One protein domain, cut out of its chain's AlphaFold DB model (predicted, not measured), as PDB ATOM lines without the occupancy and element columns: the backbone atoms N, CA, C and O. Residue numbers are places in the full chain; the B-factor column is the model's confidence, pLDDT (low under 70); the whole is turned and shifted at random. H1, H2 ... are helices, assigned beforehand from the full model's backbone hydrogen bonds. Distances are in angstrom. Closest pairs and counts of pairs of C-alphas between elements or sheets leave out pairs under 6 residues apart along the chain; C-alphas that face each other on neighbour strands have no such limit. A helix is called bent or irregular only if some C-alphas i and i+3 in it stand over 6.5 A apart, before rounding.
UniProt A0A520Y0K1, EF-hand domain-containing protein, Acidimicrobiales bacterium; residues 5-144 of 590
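AT A GLANCE: This is residues 5 to 144 of the 590 residues of the protein "EF-hand domain-containing protein" of Acidimicrobiales bacterium (UniProt A0A520Y0K1). Two long helices, H3 and H7, pack side by side at one end of the domain, with the short helices H2 and H6 against their inner side, while a third long helix, H1, reaches away to the far end, where H9 packs on its first residues. The short helix H5 lies nearest the middle of the domain, with H4 near it and H8 next to H6, and residues 119 to 129 stick out on the way to H9. The printed part has 140 residues with nine named helices, H1 to H9 in chain order, and no named strand; the class is all helix. The whole is compact, with a radius of gyration of the C-alphas of 15.6 A and spans of 43 by 36 by 27 A.

IN THESE COORDINATES: H1, residues 5 to 18, begins with C-alpha 5 at (17.497, -19.705, 32.341) and is 20.1 A long. H3, residues 35 to 48, is 20.1 A long and irregular, with C-alphas 39 and 42 7.6 A apart. H7, residues 90 to 103, is 20.7 A long and irregular, with C-alphas 94 and 97 7.7 A apart; its C-alpha 90 is at (-11.164, -12.518, 59.966). H9, residues 133 to 143, is 15.2 A long and ends with C-alpha 143 at (-0.295, -8.454, 31.000). The shorter helices are H2, residues 20 to 25; H4, 58 to 61; H5, 70 to 73; H6, 75 to 80; and H8, 113 to 116.

HOW THE PARTS SIT: H3 and H7 touch, closest at the C-alphas of Ile 38 and Ser 97, 5.1 A, opposite ways at a tilt of 37 degrees, only just steep. H7 forms a helical hairpin with H6, closest at the C-alphas of Met 79 and Arg 99, 5.5 A, with a shallow tilt of 34 degrees, only just short of steep. H2 touches H3, closest at the C-alphas of Leu 25 and Glu 37, 6.2 A, at a steep tilt of 55 degrees, opposite ways. H6 only just touches H2 and H8, with 3 pairs of C-alphas within 8 A each; the closest are Leu 21 and Ile 76, 7.0 A, and Gly 75 and Asp 116, 4.4 A. H1 touches H5 with residues 14 to 18 alone, closest at the C-alphas of Ala 18 and Val 71, 4.0 A. H1 touches H9 with residues 5 to 8 alone, closest at the C-alphas of Ala 7 and Ala 134, 5.3 A, the same way at a steep tilt of 53 degrees. H4 is close to but not clearly touching H2, the C-alphas of Thr 20 and Phe 61 being 5.5 A apart. Residues 32 to 33 pair antiparallel with residues 111 to 112. Every O i to N i+4 pair is within hydrogen-bond range in H1, H2, H6 and H9, against 8 of 10 in H3 and 5 of 10 in H7; H4, H5 and H8 are too short for such a pair.

THE WHOLE: The two C-alphas farthest apart, those of Gly 52 and Pro 129, are 44.5 A apart. The printed part has no cut, and the link from H8 to H9, 16 residues, is long. The mean pLDDT of the printed part is 86.3, with residue 83 and residues 118 to 128 under 70.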
ATOM      1  N   ASP A   5      17.145 -19.054  31.070       97.00
ATOM      2  CA  ASP A   5      17.497 -19.705  32.341       97.00
ATOM      3  C   ASP A   5      17.046 -18.867  33.551       97.00
ATOM      4  O   ASP A   5      16.511 -19.409  34.520       97.00
ATOM      5  N   GLU A   6      17.217 -17.541  33.489       96.75
ATOM      6  CA  GLU A   6      16.712 -16.618  34.516       96.75
ATOM      7  C   GLU A   6      15.181 -16.639  34.571       96.75
ATOM      8  O   GLU A   6      14.611 -16.720  35.657       96.75
ATOM      9  N   ALA A   7      14.508 -16.637  33.417       93.31
ATOM     10  CA  ALA A   7      13.051 -16.694  33.356       93.31
ATOM     11  C   ALA A   7      12.499 -18.007  33.938       93.31
ATOM     12  O   ALA A   7      11.527 -17.991  34.690       93.31
ATOM     13  N   VAL A   8      13.142 -19.146  33.655       93.94
ATOM     14  CA  VAL A   8      12.788 -20.437  34.269       93.94
ATOM     15  C   VAL A   8      12.949 -20.388  35.788       93.94
ATOM     16  O   VAL A   8      12.068 -20.872  36.499       93.94
ATOM     17  N   ALA A   9      14.031 -19.791  36.294       95.06
ATOM     18  CA  ALA A   9      14.238 -19.640  37.732       95.06
ATOM     19  C   ALA A   9      13.157 -18.757  38.383       95.06
ATOM     20  O   ALA A   9      12.653 -19.106  39.448       95.06
ATOM     21  N   ILE A  10      12.747 -17.671  37.719       93.19
ATOM     22  CA  ILE A  10      11.656 -16.796  38.178       93.19
ATOM     23  C   ILE A  10      10.331 -17.565  38.236       93.19
ATOM     24  O   ILE A  10       9.652 -17.538  39.259       93.19
ATOM     25  N   PHE A  11       9.976 -18.319  37.190       89.81
ATOM     26  CA  PHE A  11       8.752 -19.127  37.209       89.81
ATOM     27  C   PHE A  11       8.763 -20.199  38.307       89.81
ATOM     28  O   PHE A  11       7.725 -20.467  38.910       89.81
ATOM     29  N   GLN A  12       9.921 -20.803  38.590       90.56
ATOM     30  CA  GLN A  12      10.070 -21.756  39.692       90.56
ATOM     31  C   GLN A  12       9.887 -21.091  41.061       90.56
ATOM     32  O   GLN A  12       9.222 -21.667  41.922       90.56
ATOM     33  N   ASP A  13      10.434 -19.887  41.257       93.25
ATOM     34  CA  ASP A  13      10.238 -19.105  42.485       93.25
ATOM     35  C   ASP A  13       8.767 -18.721  42.674       93.25
ATOM     36  O   ASP A  13       8.204 -18.948  43.743       93.25
ATOM     37  N   ILE A  14       8.101 -18.246  41.617       88.88
ATOM     38  CA  ILE A  14       6.669 -17.913  41.641       88.88
ATOM     39  C   ILE A  14       5.823 -19.140  41.996       88.88
ATOM     40  O   ILE A  14       4.972 -19.059  42.881       88.88
ATOM     41  N   ALA A  15       6.067 -20.288  41.356       86.50
ATOM     42  CA  ALA A  15       5.347 -21.523  41.664       86.50
ATOM     43  C   ALA A  15       5.582 -21.974  43.115       86.50
ATOM     44  O   ALA A  15       4.654 -22.409  43.797       86.50
ATOM     45  N   HIS A  16       6.814 -21.831  43.616       90.56
ATOM     46  CA  HIS A  16       7.114 -22.099  45.016       90.56
ATOM     47  C   HIS A  16       6.333 -21.157  45.942       90.56
ATOM     48  O   HIS A  16       5.685 -21.628  46.877       90.56
ATOM     49  N   ARG A  17       6.339 -19.851  45.673       91.75
ATOM     50  CA  ARG A  17       5.623 -18.837  46.460       91.75
ATOM     51  C   ARG A  17       4.111 -19.041  46.459       91.75
ATOM     52  O   ARG A  17       3.517 -18.954  47.526       91.75
ATOM     53  N   ALA A  18       3.509 -19.401  45.327       87.69
ATOM     54  CA  ALA A  18       2.076 -19.690  45.251       87.69
ATOM     55  C   ALA A  18       1.659 -20.829  46.203       87.69
ATOM     56  O   ALA A  18       0.623 -20.744  46.843       87.69
ATOM     57  N   GLY A  19       2.505 -21.845  46.404       90.88
ATOM     58  CA  GLY A  19       2.222 -22.947  47.338       90.88
ATOM     59  C   GLY A  19       2.462 -22.633  48.825       90.88
ATOM     60  O   GLY A  19       2.627 -23.566  49.614       90.88
ATOM     61  N   THR A  20       2.589 -21.363  49.226       93.56
ATOM     62  CA  THR A  20       2.911 -20.984  50.619       93.56
ATOM     63  C   THR A  20       1.809 -21.383  51.593       93.56
ATOM     64  O   THR A  20       2.118 -21.983  52.621       93.56
ATOM     65  N   LEU A  21       0.540 -21.126  51.259       93.88
ATOM     66  CA  LEU A  21      -0.587 -21.496  52.122       93.88
ATOM     67  C   LEU A  21      -0.713 -23.007  52.285       93.88
ATOM     68  O   LEU A  21      -0.844 -23.479  53.410       93.88
ATOM     69  N   PHE A  22      -0.602 -23.763  51.187       95.69
ATOM     70  CA  PHE A  22      -0.614 -25.223  51.242       95.69
ATOM     71  C   PHE A  22       0.440 -25.746  52.222       95.69
ATOM     72  O   PHE A  22       0.117 -26.490  53.138       95.69
ATOM     73  N   ARG A  23       1.694 -25.289  52.094       95.50
ATOM     74  CA  ARG A  23       2.789 -25.710  52.985       95.50
ATOM     75  C   ARG A  23       2.622 -25.260  54.434       95.50
ATOM     76  O   ARG A  23       3.204 -25.879  55.314       95.50
ATOM     77  N   ALA A  24       1.918 -24.158  54.684       95.88
ATOM     78  CA  ALA A  24       1.619 -23.725  56.045       95.88
ATOM     79  C   ALA A  24       0.570 -24.637  56.698       95.88
ATOM     80  O   ALA A  24       0.674 -24.936  57.886       95.88
ATOM     81  N   LEU A  25      -0.426 -25.065  55.917       97.12
ATOM     82  CA  LEU A  25      -1.531 -25.920  56.351       97.12
ATOM     83  C   LEU A  25      -1.144 -27.403  56.457       97.12
ATOM     84  O   LEU A  25      -1.685 -28.091  57.316       97.12
ATOM     85  N   ASP A  26      -0.214 -27.870  55.623       97.12
ATOM     86  CA  ASP A  26       0.392 -29.210  55.657       97.12
ATOM     87  C   ASP A  26       1.406 -29.289  56.813       97.12
ATOM     88  O   ASP A  26       2.612 -29.068  56.664       97.12
ATOM     89  N   THR A  27       0.888 -29.501  58.020       96.06
ATOM     90  CA  THR A  27       1.650 -29.406  59.269       96.06
ATOM     91  C   THR A  27       2.555 -30.605  59.516       96.06
ATOM     92  O   THR A  27       3.560 -30.466  60.228       96.06
ATOM     93  N   ASP A  28       2.216 -31.774  58.969       96.25
ATOM     94  CA  ASP A  28       3.054 -32.969  59.062       96.25
ATOM     95  C   ASP A  28       3.981 -33.169  57.848       96.25
ATOM     96  O   ASP A  28       4.982 -33.893  57.959       96.25
ATOM     97  N   GLY A  29       3.750 -32.418  56.766       95.62
ATOM     98  CA  GLY A  29       4.613 -32.333  55.596       95.62
ATOM     99  C   GLY A  29       4.513 -33.552  54.687       95.62
ATOM    100  O   GLY A  29       5.505 -33.888  54.021       95.62
ATOM    101  N   ASP A  30       3.384 -34.263  54.704       96.12
ATOM    102  CA  ASP A  30       3.169 -35.455  53.885       96.12
ATOM    103  C   ASP A  30       2.718 -35.139  52.444       96.12
ATOM    104  O   ASP A  30       2.752 -36.024  51.577       96.12
ATOM    105  N   GLY A  31       2.429 -33.865  52.155       94.19
ATOM    106  CA  GLY A  31       2.022 -33.370  50.844       94.19
ATOM    107  C   GLY A  31       0.516 -33.431  50.589       94.19
ATOM    108  O   GLY A  31       0.104 -33.256  49.433       94.19
ATOM    109  N   VAL A  32      -0.295 -33.678  51.620       95.56
ATOM    110  CA  VAL A  32      -1.755 -33.745  51.559       95.56
ATOM    111  C   VAL A  32      -2.364 -33.062  52.785       95.56
ATOM    112  O   VAL A  32      -1.971 -33.312  53.911       95.56
ATOM    113  N   LEU A  33      -3.389 -32.230  52.594       97.19
ATOM    114  CA  LEU A  33      -4.143 -31.673  53.713       97.19
ATOM    115  C   LEU A  33      -5.167 -32.693  54.202       97.19
ATOM    116  O   LEU A  33      -6.177 -32.957  53.543       97.19
ATOM    117  N   SER A  34      -4.920 -33.245  55.383       96.06
ATOM    118  CA  SER A  34      -5.858 -34.129  56.064       96.06
ATOM    119  C   SER A  34      -7.077 -33.366  56.602       96.06
ATOM    120  O   SER A  34      -7.030 -32.169  56.886       96.06
ATOM    121  N   ALA A  35      -8.177 -34.077  56.880       94.44
ATOM    122  CA  ALA A  35      -9.351 -33.482  57.532       94.44
ATOM    123  C   ALA A  35      -9.025 -32.785  58.875       94.44
ATOM    124  O   ALA A  35      -9.727 -31.856  59.277       94.44
ATOM    125  N   ALA A  36      -7.978 -33.229  59.580       96.06
ATOM    126  CA  ALA A  36      -7.528 -32.602  60.821       96.06
ATOM    127  C   ALA A  36      -6.830 -31.258  60.567       96.06
ATOM    128  O   ALA A  36      -7.082 -30.298  61.295       96.06
ATOM    129  N   GLU A  37      -6.003 -31.174  59.529       97.81
ATOM    130  CA  GLU A  37      -5.307 -29.945  59.130       97.81
ATOM    131  C   GLU A  37      -6.263 -28.916  58.551       97.81
ATOM    132  O   GLU A  37      -6.236 -27.751  58.945       97.81
ATOM    133  N   ILE A  38      -7.205 -29.357  57.716       96.44
ATOM    134  CA  ILE A  38      -8.255 -28.484  57.191       96.44
ATOM    135  C   ILE A  38      -9.112 -27.926  58.337       96.44
ATOM    136  O   ILE A  38      -9.417 -26.732  58.367       96.44
ATOM    137  N   ALA A  39      -9.452 -28.745  59.338       96.12
ATOM    138  CA  ALA A  39     -10.161 -28.280  60.533       96.12
ATOM    139  C   ALA A  39      -9.336 -27.295  61.388       96.12
ATOM    140  O   ALA A  39      -9.914 -26.458  62.083       96.12
ATOM    141  N   ALA A  40      -8.004 -27.376  61.340       97.25
ATOM    142  CA  ALA A  40      -7.088 -26.474  62.039       97.25
ATOM    143  C   ALA A  40      -6.728 -25.211  61.233       97.25
ATOM    144  O   ALA A  40      -6.115 -24.295  61.788       97.25
ATOM    145  N   ALA A  41      -7.138 -25.116  59.962       97.12
ATOM    146  CA  ALA A  41      -6.783 -24.017  59.065       97.12
ATOM    147  C   ALA A  41      -6.985 -22.609  59.665       97.12
ATOM    148  O   ALA A  41      -6.061 -21.803  59.568       97.12
ATOM    149  N   PRO A  42      -8.094 -22.289  60.371       97.00
ATOM    150  CA  PRO A  42      -8.260 -20.971  60.983       97.00
ATOM    151  C   PRO A  42      -7.188 -20.617  62.025       97.00
ATOM    152  O   PRO A  42      -6.905 -19.443  62.243       97.00
ATOM    153  N   GLU A  43      -6.631 -21.597  62.740       96.31
ATOM    154  CA  GLU A  43      -5.548 -21.359  63.706       96.31
ATOM    155  C   GLU A  43      -4.218 -21.125  62.987       96.31
ATOM    156  O   GLU A  43      -3.517 -20.164  63.300       96.31
ATOM    157  N   VAL A  44      -3.918 -21.954  61.983       96.31
ATOM    158  CA  VAL A  44      -2.706 -21.837  61.164       96.31
ATOM    159  C   VAL A  44      -2.668 -20.502  60.424       96.31
ATOM    160  O   VAL A  44      -1.670 -19.793  60.509       96.31
ATOM    161  N   LEU A  45      -3.762 -20.110  59.768       95.81
ATOM    162  CA  LEU A  45      -3.845 -18.857  59.012       95.81
ATOM    163  C   LEU A  45      -3.600 -17.633  59.902       95.81
ATOM    164  O   LEU A  45      -2.821 -16.766  59.534       95.81
ATOM    165  N   ARG A  46      -4.152 -17.594  61.124       94.69
ATOM    166  CA  ARG A  46      -3.860 -16.500  62.075       94.69
ATOM    167  C   ARG A  46      -2.396 -16.431  62.499       94.69
ATOM    168  O   ARG A  46      -1.963 -15.392  62.971       94.69
ATOM    169  N   SER A  47      -1.648 -17.529  62.397       93.38
ATOM    170  CA  SER A  47      -0.215 -17.523  62.708       93.38
ATOM    171  C   SER A  47       0.644 -16.932  61.588       93.38
ATOM    172  O   SER A  47       1.809 -16.624  61.835       93.38
ATOM    173  N   LEU A  48       0.073 -16.779  60.386       92.94
ATOM    174  CA  LEU A  48       0.720 -16.132  59.247       92.94
ATOM    175  C   LEU A  48       0.621 -14.608  59.304       92.94
ATOM    176  O   LEU A  48       1.443 -13.961  58.679       92.94
ATOM    177  N   ASP A  49      -0.325 -14.055  60.068       91.69
ATOM    178  CA  ASP A  49      -0.492 -12.613  60.279       91.69
ATOM    179  C   ASP A  49       0.721 -12.052  61.039       91.69
ATOM    180  O   ASP A  49       0.833 -12.150  62.269       91.69
ATOM    181  N   THR A  50       1.690 -11.531  60.284       82.88
ATOM    182  CA  THR A  50       2.980 -11.115  60.839       82.88
ATOM    183  C   THR A  50       2.946  -9.747  61.519       82.88
ATOM    184  O   THR A  50       3.779  -9.494  62.402       82.88
ATOM    185  N   ASP A  51       2.003  -8.875  61.151       89.06
ATOM    186  CA  ASP A  51       1.853  -7.532  61.723       89.06
ATOM    187  C   ASP A  51       0.803  -7.461  62.850       89.06
ATOM    188  O   ASP A  51       0.845  -6.543  63.684       89.06
ATOM    189  N   GLY A  52      -0.037  -8.493  62.964       90.56
ATOM    190  CA  GLY A  52      -1.007  -8.698  64.031       90.56
ATOM    191  C   GLY A  52      -2.268  -7.851  63.893       90.56
ATOM    192  O   GLY A  52      -2.930  -7.598  64.911       90.56
ATOM    193  N   ASP A  53      -2.579  -7.356  62.695       93.00
ATOM    194  CA  ASP A  53      -3.761  -6.532  62.446       93.00
ATOM    195  C   ASP A  53      -5.039  -7.342  62.159       93.00
ATOM    196  O   ASP A  53      -6.142  -6.782  62.148       93.00
ATOM    197  N   GLY A  54      -4.908  -8.667  62.058       92.00
ATOM    198  CA  GLY A  54      -5.993  -9.616  61.846       92.00
ATOM    199  C   GLY A  54      -6.301  -9.909  60.378       92.00
ATOM    200  O   GLY A  54      -7.275 -10.623  60.126       92.00
ATOM    201  N   PHE A  55      -5.514  -9.383  59.439       93.94
ATOM    202  CA  PHE A  55      -5.669  -9.591  58.003       93.94
ATOM    203  C   PHE A  55      -4.412 -10.245  57.428       93.94
ATOM    204  O   PHE A  55      -3.302  -9.906  57.817       93.94
ATOM    205  N   LEU A  56      -4.583 -11.163  56.477       93.12
ATOM    206  CA  LEU A  56      -3.460 -11.656  55.675       93.12
ATOM    207  C   LEU A  56      -3.423 -10.911  54.349       93.12
ATOM    208  O   LEU A  56      -4.455 -10.778  53.687       93.12
ATOM    209  N   ARG A  57      -2.233 -10.472  53.957       89.12
ATOM    210  CA  ARG A  57      -1.952  -9.766  52.704       89.12
ATOM    211  C   ARG A  57      -0.945 -10.536  51.868       89.12
ATOM    212  O   ARG A  57      -0.450 -11.589  52.267       89.12
ATOM    213  N   GLU A  58      -0.648  -9.999  50.689       85.19
ATOM    214  CA  GLU A  58       0.227 -10.631  49.706       85.19
ATOM    215  C   GLU A  58       1.548 -11.149  50.306       85.19
ATOM    216  O   GLU A  58       1.977 -12.262  49.990       85.19
ATOM    217  N   GLU A  59       2.158 -10.395  51.218       89.06
ATOM    218  CA  GLU A  59       3.364 -10.774  51.953       89.06
ATOM    219  C   GLU A  59       3.214 -12.010  52.860       89.06
ATOM    220  O   GLU A  59       4.166 -12.788  52.983       89.06
ATOM    221  N   ASP A  60       2.042 -12.240  53.454       91.31
ATOM    222  CA  ASP A  60       1.810 -13.325  54.419       91.31
ATOM    223  C   ASP A  60       1.638 -14.689  53.731       91.31
ATOM    224  O   ASP A  60       1.856 -15.744  54.333       91.31
ATOM    225  N   PHE A  61       1.295 -14.688  52.439       89.38
ATOM    226  CA  PHE A  61       1.111 -15.895  51.628       89.38
ATOM    227  C   PHE A  61       2.055 -15.989  50.418       89.38
ATOM    228  O   PHE A  61       1.779 -16.697  49.448       89.38
ATOM    229  N   GLY A  62       3.235 -15.367  50.520       88.00
ATOM    230  CA  GLY A  62       4.400 -15.669  49.677       88.00
ATOM    231  C   GLY A  62       4.755 -14.621  48.622       88.00
ATOM    232  O   GLY A  62       5.752 -14.791  47.914       88.00
ATOM    233  N   GLY A  63       3.987 -13.544  48.503       88.44
ATOM    234  CA  GLY A  63       4.304 -12.418  47.634       88.44
ATOM    235  C   GLY A  63       5.057 -11.286  48.358       88.44
ATOM    236  O   GLY A  63       5.646 -11.512  49.418       88.44
ATOM    237  N   PRO A  64       5.124 -10.087  47.754       86.44
ATOM    238  CA  PRO A  64       4.830  -9.834  46.342       86.44
ATOM    239  C   PRO A  64       5.801 -10.581  45.414       86.44
ATOM    240  O   PRO A  64       6.893 -10.994  45.822       86.44
ATOM    241  N   THR A  65       5.401 -10.772  44.155       85.81
ATOM    242  CA  THR A  65       6.256 -11.353  43.100       85.81
ATOM    243  C   THR A  65       6.391 -10.398  41.915       85.81
ATOM    244  O   THR A  65       5.677  -9.405  41.837       85.81
ATOM    245  N   GLU A  66       7.287 -10.690  40.967       83.50
ATOM    246  CA  GLU A  66       7.438  -9.873  39.747       83.50
ATOM    247  C   GLU A  66       6.201  -9.896  38.829       83.50
ATOM    248  O   GLU A  66       6.103  -9.085  37.911       83.50
ATOM    249  N   ILE A  67       5.269 -10.825  39.057       83.75
ATOM    250  CA  ILE A  67       3.974 -10.894  38.381       83.75
ATOM    251  C   ILE A  67       2.909 -10.684  39.457       83.75
ATOM    252  O   ILE A  67       2.732 -11.524  40.345       83.75
ATOM    253  N   TYR A  68       2.215  -9.548  39.393       78.88
ATOM    254  CA  TYR A  68       1.186  -9.209  40.369       78.88
ATOM    255  C   TYR A  68       0.109 -10.298  40.432       78.88
ATOM    256  O   TYR A  68      -0.298 -10.851  39.406       78.88
ATOM    257  N   GLY A  69      -0.326 -10.642  41.647       76.44
ATOM    258  CA  GLY A  69      -1.356 -11.656  41.866       76.44
ATOM    259  C   GLY A  69      -0.920 -13.092  41.552       76.44
ATOM    260  O   GLY A  69      -1.728 -14.006  41.678       76.44
ATOM    261  N   ALA A  70       0.343 -13.360  41.191       81.12
ATOM    262  CA  ALA A  70       0.760 -14.713  40.811       81.12
ATOM    263  C   ALA A  70       0.606 -15.751  41.939       81.12
ATOM    264  O   ALA A  70       0.398 -16.932  41.658       81.12
ATOM    265  N   VAL A  71       0.647 -15.323  43.205       82.62
ATOM    266  CA  VAL A  71       0.358 -16.191  44.360       82.62
ATOM    267  C   VAL A  71      -1.111 -16.623  44.430       82.62
ATOM    268  O   VAL A  71      -1.386 -17.718  44.916       82.62
ATOM    269  N   ARG A  72      -2.049 -15.863  43.835       79.81
ATOM    270  CA  ARG A  72      -3.466 -16.258  43.678       79.81
ATOM    271  C   ARG A  72      -3.677 -17.445  42.758       79.81
ATOM    272  O   ARG A  72      -4.797 -17.922  42.657       79.81
ATOM    273  N   ARG A  73      -2.642 -17.964  42.090       78.19
ATOM    274  CA  ARG A  73      -2.766 -19.253  41.394       78.19
ATOM    275  C   ARG A  73      -3.105 -20.395  42.358       78.19
ATOM    276  O   ARG A  73      -3.666 -21.383  41.899       78.19
ATOM    277  N   SER A  74      -2.806 -20.245  43.654       85.38
ATOM    278  CA  SER A  74      -3.254 -21.154  44.713       85.38
ATOM    279  C   SER A  74      -4.781 -21.189  44.800       85.38
ATOM    280  O   SER A  74      -5.437 -20.183  45.077       85.38
ATOM    281  N   GLY A  75      -5.350 -22.373  44.598       84.81
ATOM    282  CA  GLY A  75      -6.756 -22.678  44.806       84.81
ATOM    283  C   GLY A  75      -7.184 -22.422  46.247       84.81
ATOM    284  O   GLY A  75      -8.279 -21.910  46.464       84.81
ATOM    285  N   ILE A  76      -6.316 -22.692  47.228       90.38
ATOM    286  CA  ILE A  76      -6.562 -22.371  48.639       90.38
ATOM    287  C   ILE A  76      -6.730 -20.866  48.806       90.38
ATOM    288  O   ILE A  76      -7.749 -20.442  49.348       90.38
ATOM    289  N   LEU A  77      -5.793 -20.054  48.304       88.88
ATOM    290  CA  LEU A  77      -5.917 -18.598  48.390       88.88
ATOM    291  C   LEU A  77      -7.205 -18.114  47.718       88.88
ATOM    292  O   LEU A  77      -7.923 -17.329  48.318       88.88
ATOM    293  N   ARG A  78      -7.563 -18.640  46.541       82.00
ATOM    294  CA  ARG A  78      -8.826 -18.294  45.855       82.00
ATOM    295  C   ARG A  78     -10.079 -18.668  46.647       82.00
ATOM    296  O   ARG A  78     -11.097 -17.994  46.537       82.00
ATOM    297  N   MET A  79     -10.038 -19.757  47.414       85.12
ATOM    298  CA  MET A  79     -11.149 -20.137  48.288       85.12
ATOM    299  C   MET A  79     -11.239 -19.228  49.516       85.12
ATOM    300  O   MET A  79     -12.339 -18.948  49.989       85.12
ATOM    301  N   LEU A  80     -10.104 -18.780  50.055       88.25
ATOM    302  CA  LEU A  80     -10.062 -17.901  51.223       88.25
ATOM    303  C   LEU A  80     -10.402 -16.456  50.855       88.25
ATOM    304  O   LEU A  80     -11.307 -15.884  51.443       88.25
ATOM    305  N   ASP A  81      -9.740 -15.908  49.850       81.50
ATOM    306  CA  ASP A  81      -9.967 -14.570  49.316       81.50
ATOM    307  C   ASP A  81     -10.986 -14.635  48.168       81.50
ATOM    308  O   ASP A  81     -10.648 -14.606  46.976       81.50
ATOM    309  N   TYR A  82     -12.244 -14.844  48.563       73.62
ATOM    310  CA  TYR A  82     -13.356 -15.106  47.650       73.62
ATOM    311  C   TYR A  82     -13.805 -13.856  46.881       73.62
ATOM    312  O   TYR A  82     -14.297 -13.975  45.757       73.62
ATOM    313  N   ASP A  83     -13.657 -12.670  47.475       69.94
ATOM    314  CA  ASP A  83     -13.923 -11.390  46.819       69.94
ATOM    315  C   ASP A  83     -12.724 -10.874  46.014       69.94
ATOM    316  O   ASP A  83     -12.895 -10.038  45.128       69.94
ATOM    317  N   GLY A  84     -11.542 -11.440  46.219       72.75
ATOM    318  CA  GLY A  84     -10.379 -11.276  45.365       72.75
ATOM    319  C   GLY A  84      -9.688  -9.936  45.503       72.75
ATOM    320  O   GLY A  84      -9.062  -9.488  44.543       72.75
ATOM    321  N   ASP A  85      -9.797  -9.284  46.655       73.31
ATOM    322  CA  ASP A  85      -9.160  -7.991  46.909       73.31
ATOM    323  C   ASP A  85      -7.697  -8.106  47.390       73.31
ATOM    324  O   ASP A  85      -7.060  -7.084  47.653       73.31
ATOM    325  N   MET A  86      -7.137  -9.326  47.407       79.44
ATOM    326  CA  MET A  86      -5.807  -9.678  47.927       79.44
ATOM    327  C   MET A  86      -5.685  -9.570  49.450       79.44
ATOM    328  O   MET A  86      -4.567  -9.525  49.976       79.44
ATOM    329  N   VAL A  87      -6.814  -9.576  50.161       85.19
ATOM    330  CA  VAL A  87      -6.885  -9.531  51.617       85.19
ATOM    331  C   VAL A  87      -7.734 -10.694  52.132       85.19
ATOM    332  O   VAL A  87      -8.905 -10.839  51.814       85.19
ATOM    333  N   VAL A  88      -7.164 -11.527  53.004       90.31
ATOM    334  CA  VAL A  88      -7.933 -12.558  53.723       90.31
ATOM    335  C   VAL A  88      -8.265 -12.025  55.110       90.31
ATOM    336  O   VAL A  88      -7.389 -11.917  55.973       90.31
ATOM    337  N   GLY A  89      -9.535 -11.679  55.327       92.56
ATOM    338  CA  GLY A  89     -10.000 -11.090  56.578       92.56
ATOM    339  C   GLY A  89     -10.387 -12.113  57.655       92.56
ATOM    340  O   GLY A  89     -10.421 -13.325  57.422       92.56
ATOM    341  N   PRO A  90     -10.758 -11.645  58.863       92.62
ATOM    342  CA  PRO A  90     -11.164 -12.518  59.966       92.62
ATOM    343  C   PRO A  90     -12.330 -13.465  59.646       92.62
ATOM    344  O   PRO A  90     -12.348 -14.594  60.147       92.62
ATOM    345  N   ASP A  91     -13.291 -13.022  58.831       90.75
ATOM    346  CA  ASP A  91     -14.450 -13.827  58.428       90.75
ATOM    347  C   ASP A  91     -14.051 -14.934  57.438       90.75
ATOM    348  O   ASP A  91     -14.522 -16.068  57.553       90.75
ATOM    349  N   ASP A  92     -13.114 -14.650  56.531       91.62
ATOM    350  CA  ASP A  92     -12.550 -15.636  55.605       91.62
ATOM    351  C   ASP A  92     -11.732 -16.690  56.343       91.62
ATOM    352  O   ASP A  92     -11.930 -17.891  56.148       91.62
ATOM    353  N   ILE A  93     -10.888 -16.250  57.283       94.19
ATOM    354  CA  ILE A  93     -10.132 -17.134  58.176       94.19
ATOM    355  C   ILE A  93     -11.087 -18.020  58.982       94.19
ATOM    356  O   ILE A  93     -10.829 -19.211  59.153       94.19
ATOM    357  N   ALA A  94     -12.193 -17.470  59.487       93.81
ATOM    358  CA  ALA A  94     -13.180 -18.243  60.234       93.81
ATOM    359  C   ALA A  94     -13.887 -19.300  59.365       93.81
ATOM    360  O   ALA A  94     -14.211 -20.375  59.870       93.81
ATOM    361  N   ALA A  95     -14.093 -19.017  58.076       93.19
ATOM    362  CA  ALA A  95     -14.707 -19.925  57.107       93.19
ATOM    363  C   ALA A  95     -13.710 -20.885  56.424       93.19
ATOM    364  O   ALA A  95     -14.134 -21.781  55.690       93.19
ATOM    365  N   ALA A  96     -12.403 -20.738  56.668       94.56
ATOM    366  CA  ALA A  96     -11.337 -21.411  55.926       94.56
ATOM    367  C   ALA A  96     -11.513 -22.929  55.802       94.56
ATOM    368  O   ALA A  96     -11.426 -23.471  54.703       94.56
ATOM    369  N   SER A  97     -11.826 -23.612  56.908       94.25
ATOM    370  CA  SER A  97     -12.024 -25.067  56.910       94.25
ATOM    371  C   SER A  97     -13.127 -25.516  55.951       94.25
ATOM    372  O   SER A  97     -12.979 -26.531  55.282       94.25
ATOM    373  N   GLU A  98     -14.234 -24.772  55.873       92.44
ATOM    374  CA  GLU A  98     -15.336 -25.089  54.957       92.44
ATOM    375  C   GLU A  98     -14.938 -24.814  53.505       92.44
ATOM    376  O   GLU A  98     -15.236 -25.608  52.616       92.44
ATOM    377  N   ARG A  99     -14.270 -23.682  53.258       90.38
ATOM    378  CA  ARG A  99     -13.951 -23.242  51.897       90.38
ATOM    379  C   ARG A  99     -12.851 -24.089  51.256       90.38
ATOM    380  O   ARG A  99     -12.983 -24.436  50.090       90.38
ATOM    381  N   ILE A 100     -11.828 -24.495  52.012       92.25
ATOM    382  CA  ILE A 100     -10.738 -25.353  51.512       92.25
ATOM    383  C   ILE A 100     -11.265 -26.722  51.062       92.25
ATOM    384  O   ILE A 100     -10.834 -27.219  50.028       92.25
ATOM    385  N   LEU A 101     -12.256 -27.295  51.758       89.19
ATOM    386  CA  LEU A 101     -12.880 -28.567  51.354       89.19
ATOM    387  C   LEU A 101     -13.556 -28.512  49.979       89.19
ATOM    388  O   LEU A 101     -13.845 -29.554  49.407       89.19
ATOM    389  N   ARG A 102     -13.813 -27.325  49.418       87.19
ATOM    390  CA  ARG A 102     -14.358 -27.203  48.055       87.19
ATOM    391  C   ARG A 102     -13.339 -27.581  46.976       87.19
ATOM    392  O   ARG A 102     -13.737 -27.772  45.831       87.19
ATOM    393  N   LEU A 103     -12.057 -27.675  47.334       85.75
ATOM    394  CA  LEU A 103     -10.986 -28.147  46.455       85.75
ATOM    395  C   LEU A 103     -10.877 -29.677  46.421       85.75
ATOM    396  O   LEU A 103     -10.219 -30.203  45.534       85.75
ATOM    397  N   ASP A 104     -11.533 -30.391  47.340       87.00
ATOM    398  CA  ASP A 104     -11.624 -31.853  47.318       87.00
ATOM    399  C   ASP A 104     -12.629 -32.290  46.234       87.00
ATOM    400  O   ASP A 104     -13.827 -32.473  46.477       87.00
ATOM    401  N   LEU A 105     -12.149 -32.367  44.991       79.88
ATOM    402  CA  LEU A 105     -12.988 -32.645  43.824       79.88
ATOM    403  C   LEU A 105     -13.391 -34.121  43.707       79.88
ATOM    404  O   LEU A 105     -14.387 -34.420  43.039       79.88
ATOM    405  N   ASP A 106     -12.636 -35.045  44.310       84.75
ATOM    406  CA  ASP A 106     -12.934 -36.482  44.275       84.75
ATOM    407  C   ASP A 106     -13.712 -36.981  45.509       84.75
ATOM    408  O   ASP A 106     -14.293 -38.076  45.475       84.75
ATOM    409  N   GLY A 107     -13.841 -36.131  46.531       86.88
ATOM    410  CA  GLY A 107     -14.668 -36.330  47.712       86.88
ATOM    411  C   GLY A 107     -14.065 -37.311  48.713       86.88
ATOM    412  O   GLY A 107     -14.821 -37.943  49.467       86.88
ATOM    413  N   ASP A 108     -12.746 -37.505  48.697       89.50
ATOM    414  CA  ASP A 108     -12.051 -38.428  49.595       89.50
ATOM    415  C   ASP A 108     -11.707 -37.814  50.971       89.50
ATOM    416  O   ASP A 108     -11.274 -38.525  51.889       89.50
ATOM    417  N   GLY A 109     -11.995 -36.523  51.153       86.62
ATOM    418  CA  GLY A 109     -11.769 -35.749  52.368       86.62
ATOM    419  C   GLY A 109     -10.357 -35.174  52.494       86.62
ATOM    420  O   GLY A 109     -10.005 -34.724  53.592       86.62
ATOM    421  N   GLN A 110      -9.553 -35.219  51.432       91.31
ATOM    422  CA  GLN A 110      -8.201 -34.674  51.367       91.31
ATOM    423  C   GLN A 110      -8.086 -33.604  50.278       91.31
ATOM    424  O   GLN A 110      -8.791 -33.616  49.277       91.31
ATOM    425  N   VAL A 111      -7.160 -32.666  50.477       92.69
ATOM    426  CA  VAL A 111      -6.779 -31.685  49.451       92.69
ATOM    427  C   VAL A 111      -5.293 -31.851  49.173       92.69
ATOM    428  O   VAL A 111      -4.463 -31.706  50.067       92.69
ATOM    429  N   THR A 112      -4.936 -32.172  47.939       91.94
ATOM    430  CA  THR A 112      -3.553 -32.388  47.508       91.94
ATOM    431  C   THR A 112      -2.932 -31.113  46.943       91.94
ATOM    432  O   THR A 112      -3.619 -30.153  46.590       91.94
ATOM    433  N   ALA A 113      -1.608 -31.107  46.770       86.94
ATOM    434  CA  ALA A 113      -0.926 -30.005  46.088       86.94
ATOM    435  C   ALA A 113      -1.417 -29.791  44.640       86.94
ATOM    436  O   ALA A 113      -1.292 -28.689  44.111       86.94
ATOM    437  N   ALA A 114      -1.966 -30.827  43.993       84.31
ATOM    438  CA  ALA A 114      -2.553 -30.719  42.660       84.31
ATOM    439  C   ALA A 114      -3.966 -30.112  42.680       84.31
ATOM    440  O   ALA A 114      -4.393 -29.574  41.664       84.31
ATOM    441  N   ASP A 115      -4.674 -30.169  43.807       85.12
ATOM    442  CA  ASP A 115      -5.961 -29.490  43.974       85.12
ATOM    443  C   ASP A 115      -5.757 -27.992  44.245       85.12
ATOM    444  O   ASP A 115      -6.506 -27.154  43.745       85.12
ATOM    445  N   ASP A 116      -4.694 -27.641  44.981       86.31
ATOM    446  CA  ASP A 116      -4.294 -26.249  45.210       86.31
ATOM    447  C   ASP A 116      -3.662 -25.610  43.963       86.31
ATOM    448  O   ASP A 116      -4.059 -24.530  43.539       86.31
ATOM    449  N   LEU A 117      -2.684 -26.268  43.344       80.06
ATOM    450  CA  LEU A 117      -2.002 -25.782  42.145       80.06
ATOM    451  C   LEU A 117      -2.152 -26.815  41.029       80.06
ATOM    452  O   LEU A 117      -1.192 -27.535  40.721       80.06
ATOM    453  N   PRO A 118      -3.342 -26.910  40.405       69.00
ATOM    454  CA  PRO A 118      -3.534 -27.846  39.318       69.00
ATOM    455  C   PRO A 118      -2.532 -27.551  38.205       69.00
ATOM    456  O   PRO A 118      -2.260 -26.382  37.898       69.00
ATOM    457  N   PRO A 119      -1.966 -28.596  37.569       60.28
ATOM    458  CA  PRO A 119      -1.168 -28.389  36.374       60.28
ATOM    459  C   PRO A 119      -2.021 -27.592  35.385       60.28
ATOM    460  O   PRO A 119      -3.225 -27.857  35.326       60.28
ATOM    461  N   PRO A 120      -1.441 -26.641  34.625       55.72
ATOM    462  CA  PRO A 120      -2.203 -25.780  33.731       55.72
ATOM    463  C   PRO A 120      -3.179 -26.626  32.918       55.72
ATOM    464  O   PRO A 120      -2.763 -27.446  32.091       55.72
ATOM    465  N   SER A 121      -4.468 -26.513  33.247       41.53
ATOM    466  CA  SER A 121      -5.487 -27.360  32.647       41.53
ATOM    467  C   SER A 121      -5.557 -27.041  31.157       41.53
ATOM    468  O   SER A 121      -5.087 -25.995  30.700       41.53
ATOM    469  N   ALA A 122      -6.102 -27.975  30.383       35.84
ATOM    470  CA  ALA A 122      -6.082 -28.008  28.922       35.84
ATOM    471  C   ALA A 122      -6.641 -26.762  28.190       35.84
ATOM    472  O   ALA A 122      -6.684 -26.777  26.965       35.84
ATOM    473  N   ASN A 123      -7.018 -25.684  28.886       38.34
ATOM    474  CA  ASN A 123      -7.717 -24.554  28.292       38.34
ATOM    475  C   ASN A 123      -6.940 -23.249  28.079       38.34
ATOM    476  O   ASN A 123      -7.456 -22.480  27.281       38.34
ATOM    477  N   MET A 124      -5.775 -22.928  28.677       46.69
ATOM    478  CA  MET A 124      -5.248 -21.552  28.451       46.69
ATOM    479  C   MET A 124      -3.735 -21.299  28.389       46.69
ATOM    480  O   MET A 124      -3.329 -20.472  27.578       46.69
ATOM    481  N   GLU A 125      -2.868 -21.961  29.160       42.78
ATOM    482  CA  GLU A 125      -1.418 -21.655  29.068       42.78
ATOM    483  C   GLU A 125      -0.675 -22.492  28.006       42.78
ATOM    484  O   GLU A 125       0.422 -22.120  27.590       42.78
ATOM    485  N   ASN A 126      -1.263 -23.601  27.535       43.97
ATOM    486  CA  ASN A 126      -0.581 -24.572  26.665       43.97
ATOM    487  C   ASN A 126      -0.926 -24.472  25.168       43.97
ATOM    488  O   ASN A 126      -0.276 -25.140  24.365       43.97
ATOM    489  N   THR A 127      -1.926 -23.678  24.775       53.56
ATOM    490  CA  THR A 127      -2.368 -23.566  23.368       53.56
ATOM    491  C   THR A 127      -1.934 -22.269  22.693       53.56
ATOM    492  O   THR A 127      -1.937 -22.197  21.464       53.56
ATOM    493  N   MET A 128      -1.537 -21.257  23.468       69.69
ATOM    494  CA  MET A 128      -1.046 -19.998  22.918       69.69
ATOM    495  C   MET A 128       0.418 -20.106  22.478       69.69
ATOM    496  O   MET A 128       1.232 -20.731  23.170       69.69
ATOM    497  N   PRO A 129       0.804 -19.457  21.371       74.94
ATOM    498  CA  PRO A 129       2.201 -19.357  20.979       74.94
ATOM    499  C   PRO A 129       2.938 -18.380  21.918       74.94
ATOM    500  O   PRO A 129       3.019 -17.182  21.678       74.94
ATOM    501  N   MET A 130       3.469 -18.896  23.031       80.62
ATOM    502  CA  MET A 130       4.115 -18.088  24.085       80.62
ATOM    503  C   MET A 130       5.608 -17.796  23.848       80.62
ATOM    504  O   MET A 130       6.230 -17.118  24.662       80.62
ATOM    505  N   GLY A 131       6.209 -18.345  22.789       86.44
ATOM    506  CA  GLY A 131       7.640 -18.184  22.517       86.44
ATOM    507  C   GLY A 131       8.558 -18.865  23.549       86.44
ATOM    508  O   GLY A 131       8.213 -19.901  24.128       86.44
ATOM    509  N   THR A 132       9.759 -18.313  23.746       91.25
ATOM    510  CA  THR A 132      10.743 -18.788  24.737       91.25
ATOM    511  C   THR A 132      10.321 -18.449  26.177       91.25
ATOM    512  O   THR A 132       9.455 -17.594  26.382       91.25
ATOM    513  N   PRO A 133      10.919 -19.070  27.214       91.06
ATOM    514  CA  PRO A 133      10.675 -18.682  28.604       91.06
ATOM    515  C   PRO A 133      10.827 -17.177  28.878       91.06
ATOM    516  O   PRO A 133       9.988 -16.611  29.575       91.06
ATOM    517  N   ALA A 134      11.838 -16.515  28.305       92.00
ATOM    518  CA  ALA A 134      12.018 -15.071  28.455       92.00
ATOM    519  C   ALA A 134      10.867 -14.259  27.834       92.00
ATOM    520  O   ALA A 134      10.373 -13.322  28.459       92.00
ATOM    521  N   GLN A 135      10.399 -14.647  26.645       90.56
ATOM    522  CA  GLN A 135       9.262 -14.005  25.972       90.56
ATOM    523  C   GLN A 135       7.960 -14.174  26.765       90.56
ATOM    524  O   GLN A 135       7.212 -13.218  26.959       90.56
ATOM    525  N   ARG A 136       7.722 -15.379  27.298       88.25
ATOM    526  CA  ARG A 136       6.588 -15.657  28.184       88.25
ATOM    527  C   ARG A 136       6.611 -14.777  29.431       88.25
ATOM    528  O   ARG A 136       5.561 -14.289  29.838       88.25
ATOM    529  N   LEU A 137       7.778 -14.615  30.053       89.25
ATOM    530  CA  LEU A 137       7.921 -13.775  31.239       89.25
ATOM    531  C   LEU A 137       7.613 -12.311  30.916       89.25
ATOM    532  O   LEU A 137       6.826 -11.699  31.631       89.25
ATOM    533  N   GLU A 138       8.156 -11.785  29.815       90.00
ATOM    534  CA  GLU A 138       7.867 -10.418  29.365       90.00
ATOM    535  C   GLU A 138       6.365 -10.207  29.125       90.00
ATOM    536  O   GLU A 138       5.796  -9.214  29.576       90.00
ATOM    537  N   PHE A 139       5.700 -11.167  28.475       88.31
ATOM    538  CA  PHE A 139       4.250 -11.137  28.307       88.31
ATOM    539  C   PHE A 139       3.515 -11.093  29.648       88.31
ATOM    540  O   PHE A 139       2.645 -10.247  29.823       88.31
ATOM    541  N   GLN A 140       3.850 -11.972  30.602       86.00
ATOM    542  CA  GLN A 140       3.157 -12.003  31.895       86.00
ATOM    543  C   GLN A 140       3.395 -10.716  32.698       86.00
ATOM    544  O   GLN A 140       2.459 -10.204  33.305       86.00
ATOM    545  N   GLN A 141       4.599 -10.146  32.646       86.19
ATOM    546  CA  GLN A 141       4.903  -8.863  33.286       86.19
ATOM    547  C   GLN A 141       4.090  -7.707  32.687       86.19
ATOM    548  O   GLN A 141       3.577  -6.883  33.435       86.19
ATOM    549  N   LYS A 142       3.922  -7.661  31.358       84.81
ATOM    550  CA  LYS A 142       3.073  -6.658  30.689       84.81
ATOM    551  C   LYS A 142       1.590  -6.862  30.999       84.81
ATOM    552  O   LYS A 142       0.886  -5.932  31.357       84.81
ATOM    553  N   MET A 143       1.119  -8.097  30.888       82.69
ATOM    554  CA  MET A 143      -0.295  -8.454  31.000       82.69
ATOM    555  C   MET A 143      -0.875  -8.277  32.413       82.69
ATOM    556  O   MET A 143      -2.076  -8.024  32.572       82.69
ATOM    557  N   PHE A 144      -0.023  -8.452  33.424       80.44
ATOM    558  CA  PHE A 144      -0.386  -8.403  34.840       80.44
ATOM    559  C   PHE A 144       0.347  -7.287  35.595       80.44
ATOM    560  O   PHE A 144       0.298  -7.242  36.818       80.44
TER     561      PHE A 144